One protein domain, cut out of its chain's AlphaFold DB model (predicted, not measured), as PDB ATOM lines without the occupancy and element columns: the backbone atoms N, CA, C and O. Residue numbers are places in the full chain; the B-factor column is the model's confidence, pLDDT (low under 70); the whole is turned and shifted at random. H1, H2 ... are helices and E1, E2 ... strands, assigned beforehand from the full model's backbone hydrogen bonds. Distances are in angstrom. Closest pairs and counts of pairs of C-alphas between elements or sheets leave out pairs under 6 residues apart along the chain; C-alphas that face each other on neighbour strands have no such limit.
ATOM      1  N   GLU A  57     163.139 -56.657  81.144       76.62
ATOM      2  CA  GLU A  57     163.205 -56.778  79.692       76.62
ATOM      3  C   GLU A  57     161.791 -56.646  79.105       76.62
ATOM      4  O   GLU A  57     160.835 -57.207  79.661       76.62
ATOM      5  N   PRO A  58     161.622 -55.877  78.015       83.62
ATOM      6  CA  PRO A  58     160.337 -55.764  77.349       83.62
ATOM      7  C   PRO A  58     159.903 -57.143  76.840       83.62
ATOM      8  O   PRO A  58     160.695 -57.920  76.316       83.62
ATOM      9  N   LYS A  59     158.622 -57.461  77.019       87.81
ATOM     10  CA  LYS A  59     158.055 -58.741  76.590       87.81
ATOM     11  C   LYS A  59     157.841 -58.748  75.075       87.81
ATOM     12  O   LYS A  59     157.213 -57.827  74.565       87.81
ATOM     13  N   GLY A  60     158.209 -59.830  74.395       90.88
ATOM     14  CA  GLY A  60     158.020 -59.976  72.946       90.88
ATOM     15  C   GLY A  60     159.215 -59.465  72.148       90.88
ATOM     16  O   GLY A  60     160.288 -59.271  72.713       90.88
ATOM     17  N   ASP A  61     159.004 -59.251  70.855       90.94
ATOM     18  CA  ASP A  61     160.047 -58.847  69.910       90.94
ATOM     19  C   ASP A  61     159.753 -57.445  69.370       90.94
ATOM     20  O   ASP A  61     158.622 -56.947  69.481       90.94
ATOM     21  N   CYS A  62     160.768 -56.789  68.802       89.00
ATOM     22  CA  CYS A  62     160.538 -55.499  68.175       89.00
ATOM     23  C   CYS A  62     159.666 -55.672  66.923       89.00
ATOM     24  O   CYS A  62     159.707 -56.676  66.211       89.00
ATOM     25  N   MET A  63     158.833 -54.674  66.665       87.12
ATOM     26  CA  MET A  63     157.854 -54.712  65.594       87.12
ATOM     27  C   MET A  63     158.522 -54.750  64.218       87.12
ATOM     28  O   MET A  63     157.960 -55.348  63.306       87.12
ATOM     29  N   ALA A  64     159.707 -54.146  64.075       83.94
ATOM     30  CA  ALA A  64     160.489 -54.192  62.842       83.94
ATOM     31  C   ALA A  64     160.912 -55.623  62.472       83.94
ATOM     32  O   ALA A  64     160.722 -56.021  61.325       83.94
ATOM     33  N   ASP A  65     161.398 -56.412  63.438       86.62
ATOM     34  CA  ASP A  65     161.861 -57.788  63.200       86.62
ATOM     35  C   ASP A  65     160.722 -58.714  62.743       86.62
ATOM     36  O   ASP A  65     160.940 -59.636  61.962       86.62
ATOM     37  N   LEU A  66     159.494 -58.462  63.205       88.81
ATOM     38  CA  LEU A  66     158.322 -59.271  62.865       88.81
ATOM     39  C   LEU A  66     157.576 -58.774  61.618       88.81
ATOM     40  O   LEU A  66     156.732 -59.495  61.082       88.81
ATOM     41  N   TRP A  67     157.840 -57.545  61.165       86.19
ATOM     42  CA  TRP A  67     156.940 -56.820  60.267       86.19
ATOM     43  C   TRP A  67     156.659 -57.553  58.954       86.19
ATOM     44  O   TRP A  67     155.509 -57.635  58.518       86.19
ATOM     45  N   ASP A  68     157.690 -58.100  58.322       85.81
ATOM     46  CA  ASP A  68     157.568 -58.746  57.012       85.81
ATOM     47  C   ASP A  68     156.839 -60.094  57.080       85.81
ATOM     48  O   ASP A  68     156.218 -60.517  56.103       85.81
ATOM     49  N   GLU A  69     156.852 -60.744  58.244       89.56
ATOM     50  CA  GLU A  69     156.211 -62.041  58.477       89.56
ATOM     51  C   GLU A  69     154.751 -61.906  58.931       89.56
ATOM     52  O   GLU A  69     153.970 -62.856  58.835       89.56
ATOM     53  N   MET A  70     154.359 -60.726  59.417       87.56
ATOM     54  CA  MET A  70     153.000 -60.459  59.874       87.56
ATOM     55  C   MET A  70     152.008 -60.389  58.708       87.56
ATOM     56  O   MET A  70     152.184 -59.660  57.728       87.56
ATOM     57  N   SER A  71     150.884 -61.079  58.871       91.50
ATOM     58  CA  SER A  71     149.707 -60.905  58.028       91.50
ATOM     59  C   SER A  71     149.130 -59.491  58.155       91.50
ATOM     60  O   SER A  71     149.386 -58.746  59.103       91.50
ATOM     61  N   ARG A  72     148.279 -59.117  57.199       85.81
ATOM     62  CA  ARG A  72     147.594 -57.820  57.213       85.81
ATOM     63  C   ARG A  72     146.779 -57.592  58.490       85.81
ATOM     64  O   ARG A  72     146.816 -56.494  59.038       85.81
ATOM     65  N   GLU A  73     146.046 -58.603  58.950       89.12
ATOM     66  CA  GLU A  73     145.222 -58.506  60.162       89.12
ATOM     67  C   GLU A  73     146.096 -58.267  61.400       89.12
ATOM     68  O   GLU A  73     145.843 -57.363  62.187       89.12
ATOM     69  N   GLU A  74     147.213 -58.983  61.502       90.94
ATOM     70  CA  GLU A  74     148.189 -58.820  62.579       90.94
ATOM     71  C   GLU A  74     148.845 -57.437  62.593       90.94
ATOM     72  O   GLU A  74     149.012 -56.840  63.659       90.94
ATOM     73  N   LYS A  75     149.179 -56.899  61.414       87.62
ATOM     74  CA  LYS A  75     149.665 -55.517  61.271       87.62
ATOM     75  C   LYS A  75     148.612 -54.525  61.756       87.62
ATOM     76  O   LYS A  75     148.937 -53.586  62.482       87.62
ATOM     77  N   MET A  76     147.342 -54.737  61.405       86.62
ATOM     78  CA  MET A  76     146.243 -53.884  61.863       86.62
ATOM     79  C   MET A  76     146.048 -53.938  63.382       86.62
ATOM     80  O   MET A  76     145.775 -52.896  63.984       86.62
ATOM     81  N   ASP A  77     146.226 -55.101  64.005       90.06
ATOM     82  CA  ASP A  77     146.140 -55.265  65.458       90.06
ATOM     83  C   ASP A  77     147.193 -54.430  66.179       90.06
ATOM     84  O   ASP A  77     146.851 -53.582  67.013       90.06
ATOM     85  N   ALA A  78     148.459 -54.614  65.794       88.19
ATOM     86  CA  ALA A  78     149.588 -53.883  66.357       88.19
ATOM     87  C   ALA A  78     149.418 -52.367  66.174       88.19
ATOM     88  O   ALA A  78     149.567 -51.598  67.124       88.19
ATOM     89  N   MET A  79     149.025 -51.927  64.973       86.00
ATOM     90  CA  MET A  79     148.836 -50.507  64.664       86.00
ATOM     91  C   MET A  79     147.665 -49.878  65.416       86.00
ATOM     92  O   MET A  79     147.755 -48.731  65.861       86.00
ATOM     93  N   THR A  80     146.560 -50.607  65.571       87.12
ATOM     94  CA  THR A  80     145.393 -50.127  66.323       87.12
ATOM     95  C   THR A  80     145.746 -49.930  67.792       87.12
ATOM     96  O   THR A  80     145.373 -48.918  68.391       87.12
ATOM     97  N   ASP A  81     146.510 -50.859  68.362       90.56
ATOM     98  CA  ASP A  81     146.947 -50.778  69.749       90.56
ATOM     99  C   ASP A  81     147.984 -49.660  69.956       90.56
ATOM    100  O   ASP A  81     147.813 -48.801  70.827       90.56
ATOM    101  N   LEU A  82     148.985 -49.557  69.074       88.62
ATOM    102  CA  LEU A  82     149.957 -48.458  69.067       88.62
ATOM    103  C   LEU A  82     149.265 -47.090  68.988       88.62
ATOM    104  O   LEU A  82     149.587 -46.179  69.752       88.62
ATOM    105  N   ARG A  83     148.248 -46.953  68.128       85.38
ATOM    106  CA  ARG A  83     147.420 -45.741  68.021       85.38
ATOM    107  C   ARG A  83     146.756 -45.390  69.351       85.38
ATOM    108  O   ARG A  83     146.697 -44.212  69.712       85.38
ATOM    109  N   ALA A  84     146.262 -46.382  70.089       84.56
ATOM    110  CA  ALA A  84     145.672 -46.167  71.406       84.56
ATOM    111  C   ALA A  84     146.718 -45.718  72.442       84.56
ATOM    112  O   ALA A  84     146.415 -44.881  73.295       84.56
ATOM    113  N   HIS A  85     147.956 -46.214  72.372       88.19
ATOM    114  CA  HIS A  85     149.058 -45.703  73.192       88.19
ATOM    115  C   HIS A  85     149.417 -44.250  72.841       88.19
ATOM    116  O   HIS A  85     149.434 -43.414  73.746       88.19
ATOM    117  N   ILE A  86     149.581 -43.927  71.552       86.69
ATOM    118  CA  ILE A  86     149.871 -42.560  71.082       86.69
ATOM    119  C   ILE A  86     148.818 -41.574  71.596       86.69
ATOM    120  O   ILE A  86     149.143 -40.533  72.167       86.69
ATOM    121  N   LYS A  87     147.533 -41.926  71.454       85.62
ATOM    122  CA  LYS A  87     146.420 -41.108  71.952       85.62
ATOM    123  C   LYS A  87     146.495 -40.852  73.457       85.62
ATOM    124  O   LYS A  87     146.129 -39.761  73.890       85.62
ATOM    125  N   ARG A  88     146.948 -41.837  74.242       87.44
ATOM    126  CA  ARG A  88     147.068 -41.727  75.702       87.44
ATOM    127  C   ARG A  88     148.188 -40.779  76.108       87.44
ATOM    128  O   ARG A  88     147.925 -39.864  76.881       87.44
ATOM    129  N   TRP A  89     149.407 -40.943  75.591       88.19
ATOM    130  CA  TRP A  89     150.499 -40.056  76.012       88.19
ATOM    131  C   TRP A  89     150.345 -38.636  75.467       88.19
ATOM    132  O   TRP A  89     150.778 -37.696  76.120       88.19
ATOM    133  N   ARG A  90     149.658 -38.441  74.334       88.94
ATOM    134  CA  ARG A  90     149.351 -37.098  73.811       88.94
ATOM    135  C   ARG A  90     148.356 -36.303  74.659       88.94
ATOM    136  O   ARG A  90     148.231 -35.103  74.449       88.94
ATOM    137  N   GLN A  91     147.688 -36.931  75.630       89.38
ATOM    138  CA  GLN A  91     146.940 -36.190  76.655       89.38
ATOM    139  C   GLN A  91     147.873 -35.387  77.573       89.38
ATOM    140  O   GLN A  91     147.443 -34.423  78.205       89.38
ATOM    141  N   LEU A  92     149.153 -35.767  77.646       91.19
ATOM    142  CA  LEU A  92     150.176 -34.997  78.340       91.19
ATOM    143  C   LEU A  92     150.517 -33.785  77.480       91.19
ATOM    144  O   LEU A  92     151.071 -33.912  76.384       91.19
ATOM    145  N   ASP A 189     161.372 -40.212  68.042       84.56
ATOM    146  CA  ASP A 189     162.120 -41.334  67.440       84.56
ATOM    147  C   ASP A 189     161.265 -42.609  67.326       84.56
ATOM    148  O   ASP A 189     161.701 -43.721  67.624       84.56
ATOM    149  N   LEU A 190     159.980 -42.450  67.006       86.38
ATOM    150  CA  LEU A 190     159.045 -43.570  67.015       86.38
ATOM    151  C   LEU A 190     159.182 -44.407  65.730       86.38
ATOM    152  O   LEU A 190     158.625 -44.046  64.698       86.38
ATOM    153  N   HIS A 191     159.886 -45.540  65.798       82.62
ATOM    154  CA  HIS A 191     160.003 -46.517  64.703       82.62
ATOM    155  C   HIS A 191     159.901 -47.967  65.204       82.62
ATOM    156  O   HIS A 191     159.883 -48.213  66.410       82.62
ATOM    157  N   GLY A 192     159.792 -48.931  64.279       82.75
ATOM    158  CA  GLY A 192     159.506 -50.338  64.591       82.75
ATOM    159  C   GLY A 192     160.510 -51.013  65.532       82.75
ATOM    160  O   GLY A 192     160.114 -51.887  66.298       82.75
ATOM    161  N   ASP A 193     161.771 -50.577  65.543       83.38
ATOM    162  CA  ASP A 193     162.788 -51.108  66.466       83.38
ATOM    163  C   ASP A 193     162.562 -50.660  67.918       83.38
ATOM    164  O   ASP A 193     162.958 -51.353  68.855       83.38
ATOM    165  N   ASN A 194     161.885 -49.525  68.112       87.38
ATOM    166  CA  ASN A 194     161.571 -48.956  69.422       87.38
ATOM    167  C   ASN A 194     160.205 -49.413  69.958       87.38
ATOM    168  O   ASN A 194     159.802 -49.007  71.050       87.38
ATOM    169  N   ILE A 195     159.478 -50.253  69.215       88.94
ATOM    170  CA  ILE A 195     158.139 -50.734  69.569       88.94
ATOM    171  C   ILE A 195     158.195 -52.244  69.738       88.94
ATOM    172  O   ILE A 195     158.519 -52.954  68.797       88.94
ATOM    173  N   PHE A 196     157.827 -52.742  70.913       93.44
ATOM    174  CA  PHE A 196     157.746 -54.176  71.181       93.44
ATOM    175  C   PHE A 196     156.301 -54.642  71.121       93.44
ATOM    176  O   PHE A 196     155.405 -53.980  71.658       93.44
ATOM    177  N   ILE A 197     156.082 -55.792  70.484       93.75
ATOM    178  CA  ILE A 197     154.762 -56.405  70.352       93.75
ATOM    179  C   ILE A 197     154.781 -57.879  70.756       93.75
ATOM    180  O   ILE A 197     155.782 -58.581  70.639       93.75
ATOM    181  N   SER A 198     153.643 -58.375  71.239       94.50
ATOM    182  CA  SER A 198     153.483 -59.784  71.597       94.50
ATOM    183  C   SER A 198     152.054 -60.271  71.387       94.50
ATOM    184  O   SER A 198     151.097 -59.524  71.596       94.50
ATOM    185  N   LYS A 199     151.913 -61.555  71.036       94.81
ATOM    186  CA  LYS A 199     150.637 -62.297  71.059       94.81
ATOM    187  C   LYS A 199     150.416 -63.083  72.346       94.81
ATOM    188  O   LYS A 199     149.460 -63.854  72.445       94.81
ATOM    189  N   ASP A 200     151.312 -62.954  73.319       92.94
ATOM    190  CA  ASP A 200     151.175 -63.657  74.588       92.94
ATOM    191  C   ASP A 200     150.185 -62.922  75.505       92.94
ATOM    192  O   ASP A 200     150.544 -62.275  76.495       92.94
ATOM    193  N   ASN A 201     148.927 -62.993  75.077       91.56
ATOM    194  CA  ASN A 201     147.706 -62.554  75.730       91.56
ATOM    195  C   ASN A 201     146.581 -63.562  75.410       91.56
ATOM    196  O   ASN A 201     146.767 -64.494  74.618       91.56
ATOM    197  N   GLU A 202     145.425 -63.400  76.052       93.19
ATOM    198  CA  GLU A 202     144.268 -64.297  75.905       93.19
ATOM    199  C   GLU A 202     143.666 -64.258  74.493       93.19
ATOM    200  O   GLU A 202     143.257 -65.292  73.972       93.19
ATOM    201  N   GLU A 203     143.677 -63.087  73.848       92.19
ATOM    202  CA  GLU A 203     143.107 -62.865  72.510       92.19
ATOM    203  C   GLU A 203     143.986 -63.427  71.380       92.19
ATOM    204  O   GLU A 203     143.526 -63.527  70.247       92.19
ATOM    205  N   LYS A 204     145.250 -63.781  71.666       94.06
ATOM    206  CA  LYS A 204     146.261 -64.215  70.679       94.06
ATOM    207  C   LYS A 204     146.473 -63.228  69.525       94.06
ATOM    208  O   LYS A 204     146.892 -63.618  68.437       94.06
ATOM    209  N   ARG A 205     146.261 -61.938  69.793       94.62
ATOM    210  CA  ARG A 205     146.464 -60.821  68.855       94.62
ATOM    211  C   ARG A 205     147.712 -60.037  69.215       94.62
ATOM    212  O   ARG A 205     148.077 -59.994  70.388       94.62
ATOM    213  N   TYR A 206     148.364 -59.402  68.245       94.19
ATOM    214  CA  TYR A 206     149.507 -58.547  68.567       94.19
ATOM    215  C   TYR A 206     149.054 -57.326  69.369       94.19
ATOM    216  O   TYR A 206     148.134 -56.611  68.975       94.19
ATOM    217  N   LYS A 207     149.715 -57.102  70.504       94.88
ATOM    218  CA  LYS A 207     149.556 -55.921  71.357       94.88
ATOM    219  C   LYS A 207     150.919 -55.317  71.640       94.88
ATOM    220  O   LYS A 207     151.895 -56.059  71.755       94.88
ATOM    221  N   VAL A 208     150.964 -53.998  71.778       92.88
ATOM    222  CA  VAL A 208     152.157 -53.266  72.188       92.88
ATOM    223  C   VAL A 208     152.438 -53.571  73.653       92.88
ATOM    224  O   VAL A 208     151.595 -53.390  74.529       92.88
ATOM    225  N   THR A 209     153.644 -54.050  73.925       94.38
ATOM    226  CA  THR A 209     154.104 -54.408  75.271       94.38
ATOM    227  C   THR A 209     155.063 -53.370  75.837       94.38
ATOM    228  O   THR A 209     155.092 -53.172  77.051       94.38
ATOM    229  N   ALA A 210     155.827 -52.691  74.976       92.69
ATOM    230  CA  ALA A 210     156.714 -51.605  75.364       92.69
ATOM    231  C   ALA A 210     156.978 -50.638  74.204       92.69
ATOM    232  O   ALA A 210     156.918 -51.009  73.033       92.69
ATOM    233  N   ILE A 211     157.297 -49.394  74.562       91.00
ATOM    234  CA  ILE A 211     157.786 -48.351  73.658       91.00
ATOM    235  C   ILE A 211     159.000 -47.729  74.331       91.00
ATOM    236  O   ILE A 211     158.914 -47.318  75.494       91.00
ATOM    237  N   LEU A 212     160.124 -47.724  73.631       88.38
ATOM    238  CA  LEU A 212     161.450 -47.501  74.196       88.38
ATOM    239  C   LEU A 212     162.145 -46.328  73.514       88.38
ATOM    240  O   LEU A 212     161.701 -45.856  72.482       88.38
ATOM    241  N   ASN A 232     160.742 -42.915  56.641       46.06
ATOM    242  CA  ASN A 232     159.751 -43.899  56.144       46.06
ATOM    243  C   ASN A 232     160.009 -45.401  56.429       46.06
ATOM    244  O   ASN A 232     160.535 -46.118  55.584       46.06
ATOM    245  N   GLN A 233     159.494 -45.910  57.552       44.62
ATOM    246  CA  GLN A 233     159.004 -47.301  57.608       44.62
ATOM    247  C   GLN A 233     157.467 -47.354  57.721       44.62
ATOM    248  O   GLN A 233     156.849 -48.296  57.234       44.62
ATOM    249  N   PHE A 234     156.807 -46.314  58.260       48.09
ATOM    250  CA  PHE A 234     155.338 -46.279  58.365       48.09
ATOM    251  C   PHE A 234     154.604 -45.636  57.177       48.09
ATOM    252  O   PHE A 234     153.401 -45.864  57.016       48.09
ATOM    253  N   GLY A 235     155.266 -44.826  56.343       47.19
ATOM    254  CA  GLY A 235     154.617 -44.233  55.163       47.19
ATOM    255  C   GLY A 235     154.258 -45.271  54.101       47.19
ATOM    256  O   GLY A 235     153.167 -45.198  53.536       47.19
ATOM    257  N   ASP A 236     155.104 -46.287  53.926       46.84
ATOM    258  CA  ASP A 236     154.841 -47.422  53.034       46.84
ATOM    259  C   ASP A 236     153.586 -48.186  53.497       46.84
ATOM    260  O   ASP A 236     152.745 -48.570  52.686       46.84
ATOM    261  N   LEU A 237     153.353 -48.251  54.813       48.88
ATOM    262  CA  LEU A 237     152.149 -48.829  55.411       48.88
ATOM    263  C   LEU A 237     150.860 -48.085  55.086       48.88
ATOM    264  O   LEU A 237     149.814 -48.681  54.826       48.88
ATOM    265  N   GLN A 238     150.915 -46.757  55.162       49.53
ATOM    266  CA  GLN A 238     149.762 -45.919  54.859       49.53
ATOM    267  C   GLN A 238     149.421 -45.987  53.369       49.53
ATOM    268  O   GLN A 238     148.248 -45.892  53.013       49.53
ATOM    269  N   GLU A 239     150.419 -46.148  52.501       50.38
ATOM    270  CA  GLU A 239     150.216 -46.336  51.066       50.38
ATOM    271  C   GLU A 239     149.697 -47.735  50.713       50.38
ATOM    272  O   GLU A 239     148.811 -47.844  49.867       50.38
ATOM    273  N   GLU A 240     150.173 -48.790  51.378       49.22
ATOM    274  CA  GLU A 240     149.650 -50.154  51.218       49.22
ATOM    275  C   GLU A 240     148.178 -50.257  51.630       49.22
ATOM    276  O   GLU A 240     147.366 -50.805  50.887       49.22
ATOM    277  N   LEU A 241     147.791 -49.644  52.750       46.75
ATOM    278  CA  LEU A 241     146.397 -49.651  53.204       46.75
ATOM    279  C   LEU A 241     145.476 -48.822  52.287       46.75
ATOM    280  O   LEU A 241     144.332 -49.215  52.058       46.75
ATOM    281  N   LYS A 242     145.985 -47.734  51.686       50.25
ATOM    282  CA  LYS A 242     145.250 -46.916  50.699       50.25
ATOM    283  C   LYS A 242     144.970 -47.642  49.379       50.25
ATOM    284  O   LYS A 242     143.943 -47.367  48.762       50.25
ATOM    285  N   LYS A 243     145.860 -48.533  48.922       48.69
ATOM    286  CA  LYS A 243     145.715 -49.250  47.635       48.69
ATOM    287  C   LYS A 243     144.499 -50.183  47.597       48.69
ATOM    288  O   LYS A 243     143.951 -50.407  46.522       48.69
ATOM    289  N   ASP A 244     144.023 -50.638  48.753       45.19
ATOM    290  CA  ASP A 244     142.975 -51.660  48.865       45.19
ATOM    291  C   ASP A 244     141.574 -51.103  49.173       45.19
ATOM    292  O   ASP A 244     140.703 -51.822  49.662       45.19
ATOM    293  N   GLY A 245     141.335 -49.809  48.939       36.62
ATOM    294  CA  GLY A 245     140.018 -49.185  49.148       36.62
ATOM    295  C   GLY A 245     139.599 -49.049  50.619       36.62
ATOM    296  O   GLY A 245     138.527 -48.520  50.906       36.62
ATOM    297  N   GLN A 246     140.450 -49.462  51.562       44.22
ATOM    298  CA  GLN A 246     140.381 -49.012  52.945       44.22
ATOM    299  C   GLN A 246     141.092 -47.666  53.024       44.22
ATOM    300  O   GLN A 246     142.275 -47.575  53.348       44.22
ATOM    301  N   GLU A 247     140.365 -46.588  52.735       32.59
ATOM    302  CA  GLU A 247     140.809 -45.285  53.207       32.59
ATOM    303  C   GLU A 247     140.953 -45.363  54.736       32.59
ATOM    304  O   GLU A 247     139.992 -45.218  55.489       32.59
ATOM    305  N   LEU A 248     142.186 -45.490  55.227       39.09
ATOM    306  CA  LEU A 248     142.572 -44.747  56.419       39.09
ATOM    307  C   LEU A 248     142.539 -43.277  56.007       39.09
ATOM    308  O   LEU A 248     143.588 -42.694  55.725       39.09
ATOM    309  N   GLY A 249     141.329 -42.719  55.873       27.59
ATOM    310  CA  GLY A 249     141.086 -41.358  55.417       27.59
ATOM    311  C   GLY A 249     142.033 -40.439  56.164       27.59
ATOM    312  O   GLY A 249     141.901 -40.288  57.370       27.59
ATOM    313  N   CYS A 250     143.070 -39.958  55.476       28.36
ATOM    314  CA  CYS A 250     144.136 -39.123  56.020       28.36
ATOM    315  C   CYS A 250     144.498 -39.367  57.497       28.36
ATOM    316  O   CYS A 250     144.510 -38.389  58.224       28.36
ATOM    317  N   VAL A 251     144.760 -40.593  57.979       36.22
ATOM    318  CA  VAL A 251     145.073 -40.799  59.416       36.22
ATOM    319  C   VAL A 251     144.106 -39.989  60.293       36.22
ATOM    320  O   VAL A 251     144.579 -39.204  61.086       36.22
ATOM    321  N   ASP A 252     142.800 -40.063  60.020       32.81
ATOM    322  CA  ASP A 252     141.697 -39.293  60.606       32.81
ATOM    323  C   ASP A 252     142.082 -37.942  61.244       32.81
ATOM    324  O   ASP A 252     142.775 -37.889  62.258       32.81
ATOM    325  N   LYS A 253     141.537 -36.824  60.756       33.94
ATOM    326  CA  LYS A 253     141.655 -35.553  61.487       33.94
ATOM    327  C   LYS A 253     141.321 -35.741  62.989       33.94
ATOM    328  O   LYS A 253     142.056 -35.228  63.813       33.94
TER     329      LYS A 253
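Overview. This is residues 57 to 92, 189 to 212 and 232 to 253 of the 269 residues of the protein "APH domain-containing protein" of Aulographum hederae CBS 113979 (UniProt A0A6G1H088). A small two-stranded hairpin, E1 and E2, has the long helix H2 packed on it, with more of its contacts to E2 than to E1; short H1 sits by E1, and H3 lies on the far side of H2 from the hairpin, near H2 but loosely set. The end of H2 and what follows, residues 86 to 92, sticks out as a free arm. The printed part has 82 residues with three named helices and two named strands, in the order H1, H2, E1, E2, H3; the sheet, E1 - E2, is antiparallel and the class is mixed, helices and strands. The whole is compact, with a radius of gyration of the C-alphas of 12.9 A and spans of 37 by 34 by 26 A.

Along the chain. Start at the sheet: E1 is residues 195 to 198, 10.4 A from first to last C-alpha, and E2 is residues 207 to 211, 11.4 A. Find C-alpha 72 at (147.594, -57.820, 57.213); from there H2, residues 72 to 89, runs 26.0 A to C-alpha 89 at (150.499, -40.056, 76.012). Look before it for H1, residues 63 to 66, 5.3 A. H3, residues 234 to 243, is 14.7 A long and ends at C-alpha 243, at (145.715, -49.250, 47.635).

Arrangement. Look first at the hairpin of E1 and E2, whose directions stand at 148 degrees: N 196 and O 210 are 2.9 A apart, and N 207 and O 198 are 3.0 A apart, within hydrogen-bond range. Residues 61 to 62 pair antiparallel with residues 196 to 197 of E1. H2 and E2 have 7 pairs of C-alphas within 8 A, the closest those of Ala 78 and Lys 207 at 5.4 A. H1 and E1 have 4 such pairs, the closest those of Met 63 and Phe 196 at 5.6 A. H1 and H2 are only just apart, their closest C-alphas 8.3 A from each other. H2 and H3 are near each other, with 6 pairs of C-alphas within 10 A; H3 is apart from H1 and from E1. In H2 and H3 every O i to N i+4 pair is within hydrogen-bond range; H1 is too short for such a pair.

Size, cuts and confidence. The C-alphas farthest apart are those of Glu 57 and Gly 245, at 39.1 A. Residues 93 to 188 are cut out, with 17.4 A between C-alphas 92 and 189, and residues 213 to 231 are cut out, with 18.5 A between C-alphas 212 and 232. Of the links printed whole, H1 to H2 is tight and E1 to E2 is short. The mean pLDDT of the printed part is 76.4; look at residues 232 to 253 for the 22 residues under 70.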